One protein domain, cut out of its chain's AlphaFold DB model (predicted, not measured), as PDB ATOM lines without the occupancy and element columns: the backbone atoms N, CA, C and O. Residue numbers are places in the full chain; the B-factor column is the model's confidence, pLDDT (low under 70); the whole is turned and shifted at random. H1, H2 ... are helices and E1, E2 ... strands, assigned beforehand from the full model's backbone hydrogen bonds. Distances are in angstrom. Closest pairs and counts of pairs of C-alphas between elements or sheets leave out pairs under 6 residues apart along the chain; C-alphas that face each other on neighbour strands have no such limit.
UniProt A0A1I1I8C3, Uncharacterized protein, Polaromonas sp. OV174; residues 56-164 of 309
ATOM      1  N   GLN A  56       8.141 -10.341  19.137       43.62
ATOM      2  CA  GLN A  56       8.092 -11.473  18.211       43.62
ATOM      3  C   GLN A  56       8.972 -12.658  18.663       43.62
ATOM      4  O   GLN A  56       8.711 -13.792  18.269       43.62
ATOM      5  N   VAL A  57       9.944 -12.421  19.555       44.06
ATOM      6  CA  VAL A  57      10.783 -13.453  20.205       44.06
ATOM      7  C   VAL A  57      10.008 -14.246  21.281       44.06
ATOM      8  O   VAL A  57      10.461 -15.304  21.706       44.06
ATOM      9  N   GLY A  58       8.813 -13.797  21.694       48.47
ATOM     10  CA  GLY A  58       8.000 -14.450  22.732       48.47
ATOM     11  C   GLY A  58       6.987 -15.496  22.244       48.47
ATOM     12  O   GLY A  58       6.446 -16.246  23.059       48.47
ATOM     13  N   LEU A  59       6.710 -15.576  20.937       61.19
ATOM     14  CA  LEU A  59       5.906 -16.670  20.387       61.19
ATOM     15  C   LEU A  59       6.834 -17.821  20.010       61.19
ATOM     16  O   LEU A  59       7.628 -17.702  19.078       61.19
ATOM     17  N   ASN A  60       6.698 -18.962  20.688       69.88
ATOM     18  CA  ASN A  60       7.301 -20.195  20.195       69.88
ATOM     19  C   ASN A  60       6.831 -20.416  18.745       69.88
ATOM     20  O   ASN A  60       5.637 -20.315  18.457       69.88
ATOM     21  N   SER A  61       7.768 -20.723  17.844       74.12
ATOM     22  CA  SER A  61       7.511 -21.088  16.445       74.12
ATOM     23  C   SER A  61       6.315 -22.036  16.259       74.12
ATOM     24  O   SER A  61       5.514 -21.830  15.350       74.12
ATOM     25  N   ALA A  62       6.122 -22.994  17.173       74.38
ATOM     26  CA  ALA A  62       4.984 -23.911  17.172       74.38
ATOM     27  C   ALA A  62       3.634 -23.215  17.440       74.38
ATOM     28  O   ALA A  62       2.650 -23.486  16.757       74.38
ATOM     29  N   VAL A  63       3.585 -22.277  18.391       79.62
ATOM     30  CA  VAL A  63       2.374 -21.498  18.705       79.62
ATOM     31  C   VAL A  63       2.026 -20.558  17.563       79.62
ATOM     32  O   VAL A  63       0.858 -20.422  17.213       79.62
ATOM     33  N   LYS A  64       3.036 -19.933  16.950       83.00
ATOM     34  CA  LYS A  64       2.829 -19.078  15.780       83.00
ATOM     35  C   LYS A  64       2.237 -19.872  14.615       83.00
ATOM     36  O   LYS A  64       1.208 -19.468  14.086       83.00
ATOM     37  N   ALA A  65       2.809 -21.035  14.301       83.81
ATOM     38  CA  ALA A  65       2.269 -21.926  13.276       83.81
ATOM     39  C   ALA A  65       0.833 -22.374  13.602       83.81
ATOM     40  O   ALA A  65      -0.024 -22.400  12.722       83.81
ATOM     41  N   ARG A  66       0.532 -22.670  14.876       84.75
ATOM     42  CA  ARG A  66      -0.825 -23.040  15.308       84.75
ATOM     43  C   ARG A  66      -1.824 -21.889  15.157       84.75
ATOM     44  O   ARG A  66      -2.959 -22.136  14.761       84.75
ATOM     45  N   LEU A  67      -1.413 -20.652  15.443       85.81
ATOM     46  CA  LEU A  67      -2.227 -19.449  15.229       85.81
ATOM     47  C   LEU A  67      -2.462 -19.172  13.739       85.81
ATOM     48  O   LEU A  67      -3.573 -18.818  13.365       85.81
ATOM     49  N   GLU A  68      -1.450 -19.370  12.892       85.06
ATOM     50  CA  GLU A  68      -1.554 -19.214  11.432       85.06
ATOM     51  C   GLU A  68      -2.478 -20.268  10.798       85.06
ATOM     52  O   GLU A  68      -3.193 -19.973   9.845       85.06
ATOM     53  N   GLN A  69      -2.501 -21.488  11.342       82.31
ATOM     54  CA  GLN A  69      -3.345 -22.592  10.870       82.31
ATOM     55  C   GLN A  69      -4.773 -22.572  11.439       82.31
ATOM     56  O   GLN A  69      -5.568 -23.461  11.129       82.31
ATOM     57  N   PHE A  70      -5.118 -21.611  12.298       81.50
ATOM     58  CA  PHE A  70      -6.416 -21.579  12.962       81.50
ATOM     59  C   PHE A  70      -7.555 -21.251  11.976       81.50
ATOM     60  O   PHE A  70      -7.628 -20.149  11.439       81.50
ATOM     61  N   GLN A  71      -8.481 -22.199  11.776       72.75
ATOM     62  CA  GLN A  71      -9.585 -22.091  10.802       72.75
ATOM     63  C   GLN A  71     -10.920 -21.597  11.389       72.75
ATOM     64  O   GLN A  71     -11.925 -21.558  10.684       72.75
ATOM     65  N   GLY A  72     -10.966 -21.212  12.669       73.12
ATOM     66  CA  GLY A  72     -12.189 -20.669  13.277       73.12
ATOM     67  C   GLY A  72     -13.123 -21.683  13.947       73.12
ATOM     68  O   GLY A  72     -14.142 -21.259  14.493       73.12
ATOM     69  N   ASP A  73     -12.808 -22.986  13.968       84.31
ATOM     70  CA  ASP A  73     -13.637 -23.975  14.676       84.31
ATOM     71  C   ASP A  73     -13.562 -23.794  16.208       84.31
ATOM     72  O   ASP A  73     -12.510 -23.537  16.799       84.31
ATOM     73  N   ARG A  74     -14.705 -23.957  16.883       81.00
ATOM     74  CA  ARG A  74     -14.854 -23.793  18.334       81.00
ATOM     75  C   ARG A  74     -14.026 -24.815  19.114       81.00
ATOM     76  O   ARG A  74     -13.485 -24.464  20.164       81.00
ATOM     77  N   LYS A  75     -13.949 -26.068  18.650       82.88
ATOM     78  CA  LYS A  75     -13.140 -27.102  19.322       82.88
ATOM     79  C   LYS A  75     -11.656 -26.755  19.262       82.88
ATOM     80  O   LYS A  75     -10.988 -26.787  20.296       82.88
ATOM     81  N   ASP A  76     -11.184 -26.338  18.091       84.38
ATOM     82  CA  ASP A  76      -9.810 -25.872  17.901       84.38
ATOM     83  C   ASP A  76      -9.495 -24.639  18.751       84.38
ATOM     84  O   ASP A  76      -8.424 -24.565  19.350       84.38
ATOM     85  N   LEU A  77     -10.445 -23.706  18.886       86.56
ATOM     86  CA  LEU A  77     -10.267 -22.500  19.696       86.56
ATOM     87  C   LEU A  77     -10.054 -22.828  21.180       86.56
ATOM     88  O   LEU A  77      -9.192 -22.244  21.839       86.56
ATOM     89  N   LEU A  78     -10.832 -23.769  21.718       88.94
ATOM     90  CA  LEU A  78     -10.702 -24.195  23.112       88.94
ATOM     91  C   LEU A  78      -9.380 -24.929  23.368       88.94
ATOM     92  O   LEU A  78      -8.791 -24.727  24.433       88.94
ATOM     93  N   SER A  79      -8.916 -25.740  22.407       89.25
ATOM     94  CA  SER A  79      -7.593 -26.382  22.468       89.25
ATOM     95  C   SER A  79      -6.488 -25.335  22.478       89.25
ATOM     96  O   SER A  79      -5.690 -25.302  23.411       89.25
ATOM     97  N   LEU A  80      -6.526 -24.401  21.524       88.69
ATOM     98  CA  LEU A  80      -5.576 -23.299  21.431       88.69
ATOM     99  C   LEU A  80      -5.514 -22.514  22.747       88.69
ATOM    100  O   LEU A  80      -4.440 -22.268  23.281       88.69
ATOM    101  N   TYR A  81      -6.658 -22.147  23.324       91.75
ATOM    102  CA  TYR A  81      -6.670 -21.401  24.584       91.75
ATOM    103  C   TYR A  81      -6.141 -22.213  25.765       91.75
ATOM    104  O   TYR A  81      -5.588 -21.632  26.697       91.75
ATOM    105  N   ARG A  82      -6.316 -23.539  25.765       91.38
ATOM    106  CA  ARG A  82      -5.717 -24.410  26.780       91.38
ATOM    107  C   ARG A  82      -4.194 -24.417  26.646       91.38
ATOM    108  O   ARG A  82      -3.528 -24.112  27.629       91.38
ATOM    109  N   GLU A  83      -3.678 -24.641  25.441       89.19
ATOM    110  CA  GLU A  83      -2.239 -24.641  25.138       89.19
ATOM    111  C   GLU A  83      -1.580 -23.302  25.510       89.19
ATOM    112  O   GLU A  83      -0.541 -23.264  26.168       89.19
ATOM    113  N   LEU A  84      -2.215 -22.179  25.162       90.38
ATOM    114  CA  LEU A  84      -1.709 -20.845  25.496       90.38
ATOM    115  C   LEU A  84      -1.678 -20.584  27.008       90.38
ATOM    116  O   LEU A  84      -0.734 -19.965  27.500       90.38
ATOM    117  N   ARG A  85      -2.686 -21.047  27.761       92.00
ATOM    118  CA  ARG A  85      -2.699 -20.932  29.230       92.00
ATOM    119  C   ARG A  85      -1.642 -21.809  29.888       92.00
ATOM    120  O   ARG A  85      -1.060 -21.382  30.879       92.00
ATOM    121  N   GLU A  86      -1.401 -23.003  29.355       90.62
ATOM    122  CA  GLU A  86      -0.336 -23.894  29.829       90.62
ATOM    123  C   GLU A  86       1.048 -23.282  29.579       90.62
ATOM    124  O   GLU A  86       1.906 -23.333  30.457       90.62
ATOM    125  N   LEU A  87       1.246 -22.639  28.424       88.62
ATOM    126  CA  LEU A  87       2.529 -22.045  28.055       88.62
ATOM    127  C   LEU A  87       2.831 -20.727  28.783       88.62
ATOM    128  O   LEU A  87       3.958 -20.508  29.221       88.62
ATOM    129  N   TRP A  88       1.858 -19.818  28.862       90.19
ATOM    130  CA  TRP A  88       2.073 -18.459  29.377       90.19
ATOM    131  C   TRP A  88       1.618 -18.269  30.826       90.19
ATOM    132  O   TRP A  88       1.927 -17.250  31.442       90.19
ATOM    133  N   GLY A  89       0.871 -19.226  31.372       90.94
ATOM    134  CA  GLY A  89       0.188 -19.080  32.647       90.94
ATOM    135  C   GLY A  89      -1.105 -18.266  32.541       90.94
ATOM    136  O   GLY A  89      -1.333 -17.479  31.615       90.94
ATOM    137  N   ASN A  90      -1.975 -18.454  33.534       92.69
ATOM    138  CA  ASN A  90      -3.295 -17.822  33.577       92.69
ATOM    139  C   ASN A  90      -3.211 -16.289  33.584       92.69
ATOM    140  O   ASN A  90      -3.962 -15.640  32.859       92.69
ATOM    141  N   ASP A  91      -2.285 -15.707  34.346       90.06
ATOM    142  CA  ASP A  91      -2.197 -14.251  34.518       90.06
ATOM    143  C   ASP A  91      -1.870 -13.528  33.208       90.06
ATOM    144  O   ASP A  91      -2.490 -12.516  32.864       90.06
ATOM    145  N   VAL A  92      -0.920 -14.069  32.442       91.62
ATOM    146  CA  VAL A  92      -0.530 -13.508  31.145       91.62
ATOM    147  C   VAL A  92      -1.652 -13.703  30.133       91.62
ATOM    148  O   VAL A  92      -2.013 -12.752  29.435       91.62
ATOM    149  N   PHE A  93      -2.254 -14.895  30.078       93.75
ATOM    150  CA  PHE A  93      -3.339 -15.186  29.142       93.75
ATOM    151  C   PHE A  93      -4.566 -14.298  29.391       93.75
ATOM    152  O   PHE A  93      -4.977 -13.551  28.500       93.75
ATOM    153  N   TYR A  94      -5.118 -14.312  30.608       94.75
ATOM    154  CA  TYR A  94      -6.302 -13.518  30.940       94.75
ATOM    155  C   TYR A  94      -6.008 -12.017  30.917       94.75
ATOM    156  O   TYR A  94      -6.856 -11.234  30.487       94.75
ATOM    157  N   GLY A  95      -4.798 -11.595  31.296       94.50
ATOM    158  CA  GLY A  95      -4.367 -10.205  31.154       94.50
ATOM    159  C   GLY A  95      -4.335  -9.744  29.692       94.50
ATOM    160  O   GLY A  95      -4.778  -8.637  29.379       94.50
ATOM    161  N   THR A  96      -3.866 -10.603  28.786       94.75
ATOM    162  CA  THR A  96      -3.835 -10.327  27.342       94.75
ATOM    163  C   THR A  96      -5.246 -10.290  26.756       94.75
ATOM    164  O   THR A  96      -5.602  -9.324  26.079       94.75
ATOM    165  N   GLN A  97      -6.080 -11.283  27.084       95.31
ATOM    166  CA  GLN A  97      -7.483 -11.333  26.671       95.31
ATOM    167  C   GLN A  97      -8.258 -10.102  27.156       95.31
ATOM    168  O   GLN A  97      -8.984  -9.479  26.389       95.31
ATOM    169  N   SER A  98      -8.055  -9.687  28.407       96.75
ATOM    170  CA  SER A  98      -8.679  -8.481  28.955       96.75
ATOM    171  C   SER A  98      -8.278  -7.219  28.182       96.75
ATOM    172  O   SER A  98      -9.115  -6.353  27.920       96.75
ATOM    173  N   CYS A  99      -7.017  -7.099  27.749       95.62
ATOM    174  CA  CYS A  99      -6.585  -5.976  26.910       95.62
ATOM    175  C   CYS A  99      -7.292  -5.970  25.545       95.62
ATOM    176  O   CYS A  99      -7.730  -4.908  25.096       95.62
ATOM    177  N   HIS A 100      -7.438  -7.141  24.922       96.69
ATOM    178  CA  HIS A 100      -8.157  -7.318  23.656       96.69
ATOM    179  C   HIS A 100      -9.642  -6.940  23.778       96.69
ATOM    180  O   HIS A 100     -10.144  -6.132  22.995       96.69
ATOM    181  N   GLU A 101     -10.326  -7.408  24.821       96.94
ATOM    182  CA  GLU A 101     -11.735  -7.070  25.068       96.94
ATOM    183  C   GLU A 101     -11.937  -5.577  25.372       96.94
ATOM    184  O   GLU A 101     -12.863  -4.937  24.864       96.94
ATOM    185  N   ASN A 102     -11.033  -4.971  26.145       96.00
ATOM    186  CA  ASN A 102     -11.074  -3.535  26.423       96.00
ATOM    187  C   ASN A 102     -10.897  -2.694  25.152       96.00
ATOM    188  O   ASN A 102     -11.585  -1.685  24.981       96.00
ATOM    189  N   MET A 103     -10.007  -3.105  24.247       95.94
ATOM    190  CA  MET A 103      -9.846  -2.480  22.934       95.94
ATOM    191  C   MET A 103     -11.142  -2.562  22.118       95.94
ATOM    192  O   MET A 103     -11.627  -1.533  21.641       95.94
ATOM    193  N   LYS A 104     -11.758  -3.747  22.015       96.38
ATOM    194  CA  LYS A 104     -13.036  -3.928  21.302       96.38
ATOM    195  C   LYS A 104     -14.152  -3.071  21.899       96.38
ATOM    196  O   LYS A 104     -14.892  -2.416  21.169       96.38
ATOM    197  N   SER A 105     -14.225  -3.003  23.228       96.25
ATOM    198  CA  SER A 105     -15.167  -2.140  23.949       96.25
ATOM    199  C   SER A 105     -14.982  -0.658  23.604       96.25
ATOM    200  O   SER A 105     -15.965   0.052  23.384       96.25
ATOM    201  N   ARG A 106     -13.735  -0.175  23.488       92.94
ATOM    202  CA  ARG A 106     -13.448   1.211  23.072       92.94
ATOM    203  C   ARG A 106     -13.897   1.489  21.640       92.94
ATOM    204  O   ARG A 106     -14.478   2.545  21.397       92.94
ATOM    205  N   CYS A 107     -13.682   0.543  20.730       94.44
ATOM    206  CA  CYS A 107     -14.114   0.670  19.339       94.44
ATOM    207  C   CYS A 107     -15.644   0.693  19.231       94.44
ATOM    208  O   CYS A 107     -16.206   1.570  18.587       94.44
ATOM    209  N   LYS A 108     -16.336  -0.186  19.972       94.06
ATOM    210  CA  LYS A 108     -17.808  -0.212  20.046       94.06
ATOM    211  C   LYS A 108     -18.406   1.101  20.569       94.06
ATOM    212  O   LYS A 108     -19.509   1.466  20.185       94.06
ATOM    213  N   LYS A 109     -17.684   1.807  21.443       93.88
ATOM    214  CA  LYS A 109     -18.069   3.129  21.966       93.88
ATOM    215  C   LYS A 109     -17.734   4.292  21.020       93.88
ATOM    216  O   LYS A 109     -18.050   5.428  21.355       93.88
ATOM    217  N   GLY A 110     -17.088   4.035  19.881       91.25
ATOM    218  CA  GLY A 110     -16.735   5.058  18.894       91.25
ATOM    219  C   GLY A 110     -15.450   5.836  19.195       91.25
ATOM    220  O   GLY A 110     -15.214   6.865  18.574       91.25
ATOM    221  N   TYR A 111     -14.602   5.378  20.126       88.38
ATOM    222  CA  TYR A 111     -13.332   6.064  20.423       88.38
ATOM    223  C   TYR A 111     -12.233   5.821  19.372       88.38
ATOM    224  O   TYR A 111     -11.251   6.563  19.344       88.38
ATOM    225  N   ALA A 112     -12.352   4.755  18.578       91.69
ATOM    226  CA  ALA A 112     -11.393   4.351  17.550       91.69
ATOM    227  C   ALA A 112     -12.042   3.359  16.570       91.69
ATOM    228  O   ALA A 112     -12.997   2.671  16.936       91.69
ATOM    229  N   SER A 113     -11.497   3.239  15.359       93.88
ATOM    230  CA  SER A 113     -11.800   2.133  14.442       93.88
ATOM    231  C   SER A 113     -10.990   0.878  14.798       93.88
ATOM    232  O   SER A 113      -9.959   0.965  15.471       93.88
ATOM    233  N   LEU A 114     -11.470  -0.291  14.359       96.06
ATOM    234  CA  LEU A 114     -10.839  -1.593  14.586       96.06
ATOM    235  C   LEU A 114     -10.516  -2.263  13.250       96.06
ATOM    236  O   LEU A 114     -11.395  -2.381  12.398       96.06
ATOM    237  N   ASP A 115      -9.280  -2.723  13.096       95.69
ATOM    238  CA  ASP A 115      -8.860  -3.562  11.977       95.69
ATOM    239  C   ASP A 115      -9.432  -4.994  12.109       95.69
ATOM    240  O   ASP A 115      -9.379  -5.559  13.211       95.69
ATOM    241  N   PRO A 116      -9.950  -5.615  11.028       93.69
ATOM    242  CA  PRO A 116     -10.468  -6.988  11.056       93.69
ATOM    243  C   PRO A 116      -9.485  -8.028  11.608       93.69
ATOM    244  O   PRO A 116      -9.902  -8.975  12.274       93.69
ATOM    245  N   ALA A 117      -8.172  -7.837  11.420       92.06
ATOM    246  CA  ALA A 117      -7.151  -8.733  11.967       92.06
ATOM    247  C   ALA A 117      -7.207  -8.827  13.504       92.06
ATOM    248  O   ALA A 117      -6.764  -9.811  14.095       92.06
ATOM    249  N   PHE A 118      -7.761  -7.809  14.168       94.56
ATOM    250  CA  PHE A 118      -7.894  -7.728  15.620       94.56
ATOM    251  C   PHE A 118      -9.298  -8.086  16.123       94.56
ATOM    252  O   PHE A 118      -9.555  -8.008  17.326       94.56
ATOM    253  N   GLU A 119     -10.223  -8.497  15.255       92.06
ATOM    254  CA  GLU A 119     -11.596  -8.822  15.653       92.06
ATOM    255  C   GLU A 119     -11.654 -10.046  16.585       92.06
ATOM    256  O   GLU A 119     -12.355 -10.043  17.612       92.06
ATOM    257  N   ALA A 120     -10.854 -11.063  16.263       92.19
ATOM    258  CA  ALA A 120     -10.705 -12.290  17.031       92.19
ATOM    259  C   ALA A 120      -9.371 -12.313  17.797       92.19
ATOM    260  O   ALA A 120      -8.345 -11.835  17.312       92.19
ATOM    261  N   LEU A 121      -9.378 -12.914  18.992       92.31
ATOM    262  CA  LEU A 121      -8.186 -13.003  19.840       92.31
ATOM    263  C   LEU A 121      -7.005 -13.720  19.149       92.31
ATOM    264  O   LEU A 121      -5.894 -13.216  19.278       92.31
ATOM    265  N   PRO A 122      -7.181 -14.824  18.386       92.75
ATOM    266  CA  PRO A 122      -6.068 -15.454  17.671       92.75
ATOM    267  C   PRO A 122      -5.373 -14.522  16.669       92.75
ATOM    268  O   PRO A 122      -4.146 -14.455  16.658       92.75
ATOM    269  N   GLY A 123      -6.138 -13.749  15.889       91.44
ATOM    270  CA  GLY A 123      -5.585 -12.764  14.954       91.44
ATOM    271  C   GLY A 123      -4.847 -11.637  15.679       91.44
ATOM    272  O   GLY A 123      -3.717 -11.301  15.333       91.44
ATOM    273  N   PHE A 124      -5.419 -11.137  16.778       93.81
ATOM    274  CA  PHE A 124      -4.736 -10.182  17.651       93.81
ATOM    275  C   PHE A 124      -3.406 -10.738  18.189       93.81
ATOM    276  O   PHE A 124      -2.382 -10.059  18.118       93.81
ATOM    277  N   LEU A 125      -3.392 -11.978  18.688       92.75
ATOM    278  CA  LEU A 125      -2.196 -12.628  19.236       92.75
ATOM    279  C   LEU A 125      -1.124 -12.900  18.177       92.75
ATOM    280  O   LEU A 125       0.058 -12.813  18.499       92.75
ATOM    281  N   LEU A 126      -1.511 -13.191  16.933       90.94
ATOM    282  CA  LEU A 126      -0.573 -13.393  15.826       90.94
ATOM    283  C   LEU A 126       0.298 -12.151  15.584       90.94
ATOM    284  O   LEU A 126       1.488 -12.268  15.288       90.94
ATOM    285  N   HIS A 127      -0.291 -10.966  15.740       91.88
ATOM    286  CA  HIS A 127       0.391  -9.692  15.528       91.88
ATOM    287  C   HIS A 127       1.020  -9.117  16.801       91.88
ATOM    288  O   HIS A 127       2.127  -8.587  16.748       91.88
ATOM    289  N   MET A 128       0.323  -9.196  17.937       91.06
ATOM    290  CA  MET A 128       0.720  -8.516  19.175       91.06
ATOM    291  C   MET A 128       1.463  -9.411  20.165       91.06
ATOM    292  O   MET A 128       2.169  -8.896  21.034       91.06
ATOM    293  N   GLY A 129       1.285 -10.729  20.076       91.62
ATOM    294  CA  GLY A 129       1.789 -11.680  21.060       91.62
ATOM    295  C   GLY A 129       1.176 -11.520  22.462       91.62
ATOM    296  O   GLY A 129       0.222 -10.754  22.658       91.62
ATOM    297  N   PRO A 130       1.702 -12.258  23.458       92.75
ATOM    298  CA  PRO A 130       1.282 -12.117  24.842       92.75
ATOM    299  C   PRO A 130       1.709 -10.764  25.406       92.75
ATOM    300  O   PRO A 130       2.745 -10.199  25.048       92.75
ATOM    301  N   ARG A 131       0.926 -10.258  26.354       92.38
ATOM    302  CA  ARG A 131       1.273  -9.051  27.096       92.38
ATOM    303  C   ARG A 131       2.568  -9.266  27.900       92.38
ATOM    304  O   ARG A 131       2.606 -10.198  28.699       92.38
ATOM    305  N   PRO A 132       3.578  -8.378  27.794       91.06
ATOM    306  CA  PRO A 132       4.871  -8.587  28.456       91.06
ATOM    307  C   PRO A 132       4.828  -8.582  29.991       91.06
ATOM    308  O   PRO A 132       5.621  -9.261  30.632       91.06
ATOM    309  N   SER A 133       3.955  -7.772  30.599       89.50
ATOM    310  CA  SER A 133       3.868  -7.624  32.059       89.50
ATOM    311  C   SER A 133       2.525  -7.018  32.501       89.50
ATOM    312  O   SER A 133       1.870  -6.340  31.698       89.50
ATOM    313  N   PRO A 134       2.122  -7.211  33.778       88.12
ATOM    314  CA  PRO A 134       0.989  -6.552  34.423       88.12
ATOM    315  C   PRO A 134       0.818  -5.053  34.176       88.12
ATOM    316  O   PRO A 134      -0.313  -4.572  34.081       88.12
ATOM    317  N   GLU A 135       1.927  -4.340  34.009       90.06
ATOM    318  CA  GLU A 135       1.959  -2.880  33.878       90.06
ATOM    319  C   GLU A 135       1.749  -2.378  32.443       90.06
ATOM    320  O   GLU A 135       1.575  -1.178  32.213       90.06
ATOM    321  N   PHE A 136       1.771  -3.284  31.464       92.19
ATOM    322  CA  PHE A 136       1.616  -2.942  30.054       92.19
ATOM    323  C   PHE A 136       0.155  -3.027  29.642       92.19
ATOM    324  O   PHE A 136      -0.599  -3.853  30.139       92.19
ATOM    325  N   SER A 137      -0.275  -2.203  28.700       93.38
ATOM    326  CA  SER A 137      -1.573  -2.366  28.047       93.38
ATOM    327  C   SER A 137      -1.499  -1.915  26.594       93.38
ATOM    328  O   SER A 137      -0.493  -1.354  26.158       93.38
ATOM    329  N   ILE A 138      -2.541  -2.232  25.828       94.19
ATOM    330  CA  ILE A 138      -2.595  -1.921  24.401       94.19
ATOM    331  C   ILE A 138      -2.713  -0.406  24.188       94.19
ATOM    332  O   ILE A 138      -3.613   0.247  24.729       94.19
ATOM    333  N   ASP A 139      -1.789   0.149  23.409       92.44
ATOM    334  CA  ASP A 139      -1.722   1.564  23.045       92.44
ATOM    335  C   ASP A 139      -1.669   1.731  21.527       92.44
ATOM    336  O   ASP A 139      -1.156   0.856  20.825       92.44
ATOM    337  N   ARG A 140      -2.188   2.862  21.041       92.50
ATOM    338  CA  ARG A 140      -2.095   3.258  19.630       92.50
ATOM    339  C   ARG A 140      -0.894   4.169  19.472       92.50
ATOM    340  O   ARG A 140      -0.832   5.168  20.169       92.50
ATOM    341  N   GLU A 141       0.058   3.845  18.610       89.50
ATOM    342  CA  GLU A 141       1.262   4.663  18.427       89.50
ATOM    343  C   GLU A 141       0.911   6.063  17.903       89.50
ATOM    344  O   GLU A 141       1.398   7.050  18.448       89.50
ATOM    345  N   ASN A 142      -0.011   6.135  16.944       85.50
ATOM    346  CA  ASN A 142      -0.689   7.345  16.508       85.50
ATOM    347  C   ASN A 142      -2.150   7.341  16.998       85.50
ATOM    348  O   ASN A 142      -2.942   6.465  16.640       85.50
ATOM    349  N   ASN A 143      -2.524   8.335  17.808       85.81
ATOM    350  CA  ASN A 143      -3.883   8.458  18.349       85.81
ATOM    351  C   ASN A 143      -4.949   8.819  17.311       85.81
ATOM    352  O   ASN A 143      -6.126   8.552  17.570       85.81
ATOM    353  N   ASP A 144      -4.551   9.427  16.193       82.94
ATOM    354  CA  ASP A 144      -5.467   9.837  15.122       82.94
ATOM    355  C   ASP A 144      -5.894   8.645  14.250       82.94
ATOM    356  O   ASP A 144      -6.854   8.725  13.487       82.94
ATOM    357  N   GLU A 145      -5.217   7.507  14.403       88.56
ATOM    358  CA  GLU A 145      -5.498   6.261  13.702       88.56
ATOM    359  C   GLU A 145      -6.249   5.244  14.588       88.56
ATOM    360  O   GLU A 145      -6.395   5.389  15.809       88.56
ATOM    361  N   GLY A 146      -6.769   4.190  13.956       92.81
ATOM    362  CA  GLY A 146      -7.465   3.085  14.619       92.81
ATOM    363  C   GLY A 146      -6.534   2.072  15.289       92.81
ATOM    364  O   GLY A 146      -5.312   2.211  15.294       92.81
ATOM    365  N   TYR A 147      -7.124   1.018  15.849       95.75
ATOM    366  CA  TYR A 147      -6.384  -0.155  16.306       95.75
ATOM    367  C   TYR A 147      -6.078  -1.079  15.122       95.75
ATOM    368  O   TYR A 147      -6.990  -1.707  14.592       95.75
ATOM    369  N   SER A 148      -4.804  -1.175  14.735       94.06
ATOM    370  CA  SER A 148      -4.310  -2.055  13.668       94.06
ATOM    371  C   SER A 148      -2.960  -2.698  14.030       94.06
ATOM    372  O   SER A 148      -2.257  -2.182  14.908       94.06
ATOM    373  N   PRO A 149      -2.540  -3.774  13.335       93.12
ATOM    374  CA  PRO A 149      -1.217  -4.379  13.520       93.12
ATOM    375  C   PRO A 149      -0.044  -3.405  13.354       93.12
ATOM    376  O   PRO A 149       1.003  -3.568  13.979       93.12
ATOM    377  N   THR A 150      -0.200  -2.386  12.508       91.81
ATOM    378  CA  THR A 150       0.852  -1.402  12.231       91.81
ATOM    379  C   THR A 150       0.889  -0.281  13.266       91.81
ATOM    380  O   THR A 150       1.987   0.162  13.610       91.81
ATOM    381  N   ASN A 151      -0.275   0.114  13.796       92.81
ATOM    382  CA  ASN A 151      -0.449   1.254  14.698       92.81
ATOM    383  C   ASN A 151      -0.577   0.867  16.186       92.81
ATOM    384  O   ASN A 151      -0.830   1.721  17.030       92.81
ATOM    385  N   CYS A 152      -0.432  -0.406  16.556       93.50
ATOM    386  CA  CYS A 152      -0.546  -0.839  17.952       93.50
ATOM    387  C   CYS A 152       0.780  -1.289  18.557       93.50
ATOM    388  O   CYS A 152       1.633  -1.875  17.891       93.50
ATOM    389  N   ARG A 153       0.926  -1.053  19.864       92.81
ATOM    390  CA  ARG A 153       2.052  -1.538  20.671       92.81
ATOM    391  C   ARG A 153       1.631  -1.833  22.107       92.81
ATOM    392  O   ARG A 153       0.664  -1.265  22.619       92.81
ATOM    393  N   TRP A 154       2.405  -2.671  22.788       94.38
ATOM    394  CA  TRP A 154       2.349  -2.762  24.244       94.38
ATOM    395  C   TRP A 154       3.064  -1.555  24.851       94.38
ATOM    396  O   TRP A 154       4.234  -1.316  24.562       94.38
ATOM    397  N   ALA A 155       2.375  -0.801  25.704       91.06
ATOM    398  CA  ALA A 155       2.941   0.370  26.362       91.06
ATOM    399  C   ALA A 155       2.639   0.365  27.862       91.06
ATOM    400  O   ALA A 155       1.565  -0.058  28.292       91.06
ATOM    401  N   ASP A 156       3.586   0.865  28.652       90.69
ATOM    402  CA  ASP A 156       3.379   1.108  30.074       90.69
ATOM    403  C   ASP A 156       2.538   2.376  30.307       90.69
ATOM    404  O   ASP A 156       2.313   3.205  29.414       90.69
ATOM    405  N   LYS A 157       2.078   2.557  31.547       84.62
ATOM    406  CA  LYS A 157       1.257   3.711  31.939       84.62
ATOM    407  C   LYS A 157       1.925   5.057  31.633       84.62
ATOM    408  O   LYS A 157       1.239   6.028  31.298       84.62
ATOM    409  N   VAL A 158       3.251   5.138  31.756       81.06
ATOM    410  CA  VAL A 158       4.018   6.367  31.498       81.06
ATOM    411  C   VAL A 158       3.995   6.701  30.009       81.06
ATOM    412  O   VAL A 158       3.686   7.834  29.640       81.06
ATOM    413  N   THR A 159       4.263   5.715  29.158       82.75
ATOM    414  CA  THR A 159       4.278   5.849  27.699       82.75
ATOM    415  C   THR A 159       2.893   6.203  27.173       82.75
ATOM    416  O   THR A 159       2.771   7.177  26.435       82.75
ATOM    417  N   GLN A 160       1.842   5.524  27.640       82.19
ATOM    418  CA  GLN A 160       0.463   5.875  27.281       82.19
ATOM    419  C   GLN A 160       0.100   7.302  27.685       82.19
ATOM    420  O   GLN A 160      -0.549   8.016  26.930       82.19
ATOM    421  N   THR A 161       0.527   7.746  28.872       78.56
ATOM    422  CA  THR A 161       0.233   9.107  29.345       78.56
ATOM    423  C   THR A 161       0.903  10.162  28.473       78.56
ATOM    424  O   THR A 161       0.268  11.162  28.148       78.56
ATOM    425  N   ARG A 162       2.159   9.933  28.071       71.56
ATOM    426  CA  ARG A 162       2.877  10.809  27.132       71.56
ATOM    427  C   ARG A 162       2.237  10.836  25.752       71.56
ATOM    428  O   ARG A 162       2.340  11.838  25.066       71.56
ATOM    429  N   ASN A 163       1.606   9.741  25.350       72.75
ATOM    430  CA  ASN A 163       0.966   9.650  24.052       72.75
ATOM    431  C   ASN A 163      -0.407  10.332  24.023       72.75
ATOM    432  O   ASN A 163      -0.970  10.506  22.958       72.75
ATOM    433  N   ARG A 164      -0.991  10.733  25.158       70.62
ATOM    434  CA  ARG A 164      -2.317  11.371  25.161       70.62
ATOM    435  C   ARG A 164      -2.290  12.696  24.397       70.62
ATOM    436  O   ARG A 164      -1.424  13.530  24.642       70.62
TER     437      ARG A 164
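This is residues 56 to 164 of the 309 residues of an uncharacterized protein of Polaromonas sp. OV174 (UniProt A0A1I1I8C3). An elongated, mostly helical body: H1 and H2, loosely side by side and running opposite ways, make one end, the small hairpin E1 E2 with H5 beside E1 makes the other, the long H3 runs from the corner with H2 past E1, and the short H4 lies near the middle, crosswise to H3 and packed on H1. The 109 printed residues hold five named helices and two named strands, in the order H1 H2 H3 H4 E1 E2 H5; the sheet E1 - E2 is antiparallel and the class mostly helix. The whole is compact, with a radius of gyration of the C-alphas of 13.9 A and spans of 38 by 25 by 21 A.

H1, residues 61 to 68, is close to but not clearly touching H2, residues 74 to 88; their closest C-alphas, Arg 66 and Leu 80, are 7.8 A apart. H2 and H3, residues 90 to 108, only just touch, with 3 pairs of C-alphas within 8 A, and only at the corner, closest at Arg 85 and Phe 93, 5.8 A. H4, residues 121 to 128, touches H1 at a steep tilt of 53 degrees, opposite ways, with the closest C-alphas, Leu 67 and Pro 122, 6.1 A apart. H3 with residues 97 to 100 alone only just touches H4, with 3 pairs within 8 A, about perpendicular at 83 degrees; the closest C-alphas, His 100 and Leu 121, are 6.8 A apart. E1, residues 136 to 140, and E2, residues 152 to 156, form a hairpin, with N 137 and O 155 at 2.9 A. H5, residues 157 to 163, touches no helix; its C-alpha 160 is 6.4 A from that of Asp 139 in E1, their closest. In the five helices every O i to N i+4 pair is within hydrogen-bond range.

H1 begins at C-alpha 61, (7.511, -21.088, 16.445). H2 is 20.9 A long and H3 26.5 A. H5 ends at C-alpha 163, (0.966, 9.650, 24.052).

The farthest C-alphas, Lys 75 and Arg 162, are 41.9 A apart. The printed part has no cut; the links H3 to H4 and E1 to E2 are long. Residues 56 to 60 have pLDDT under 70.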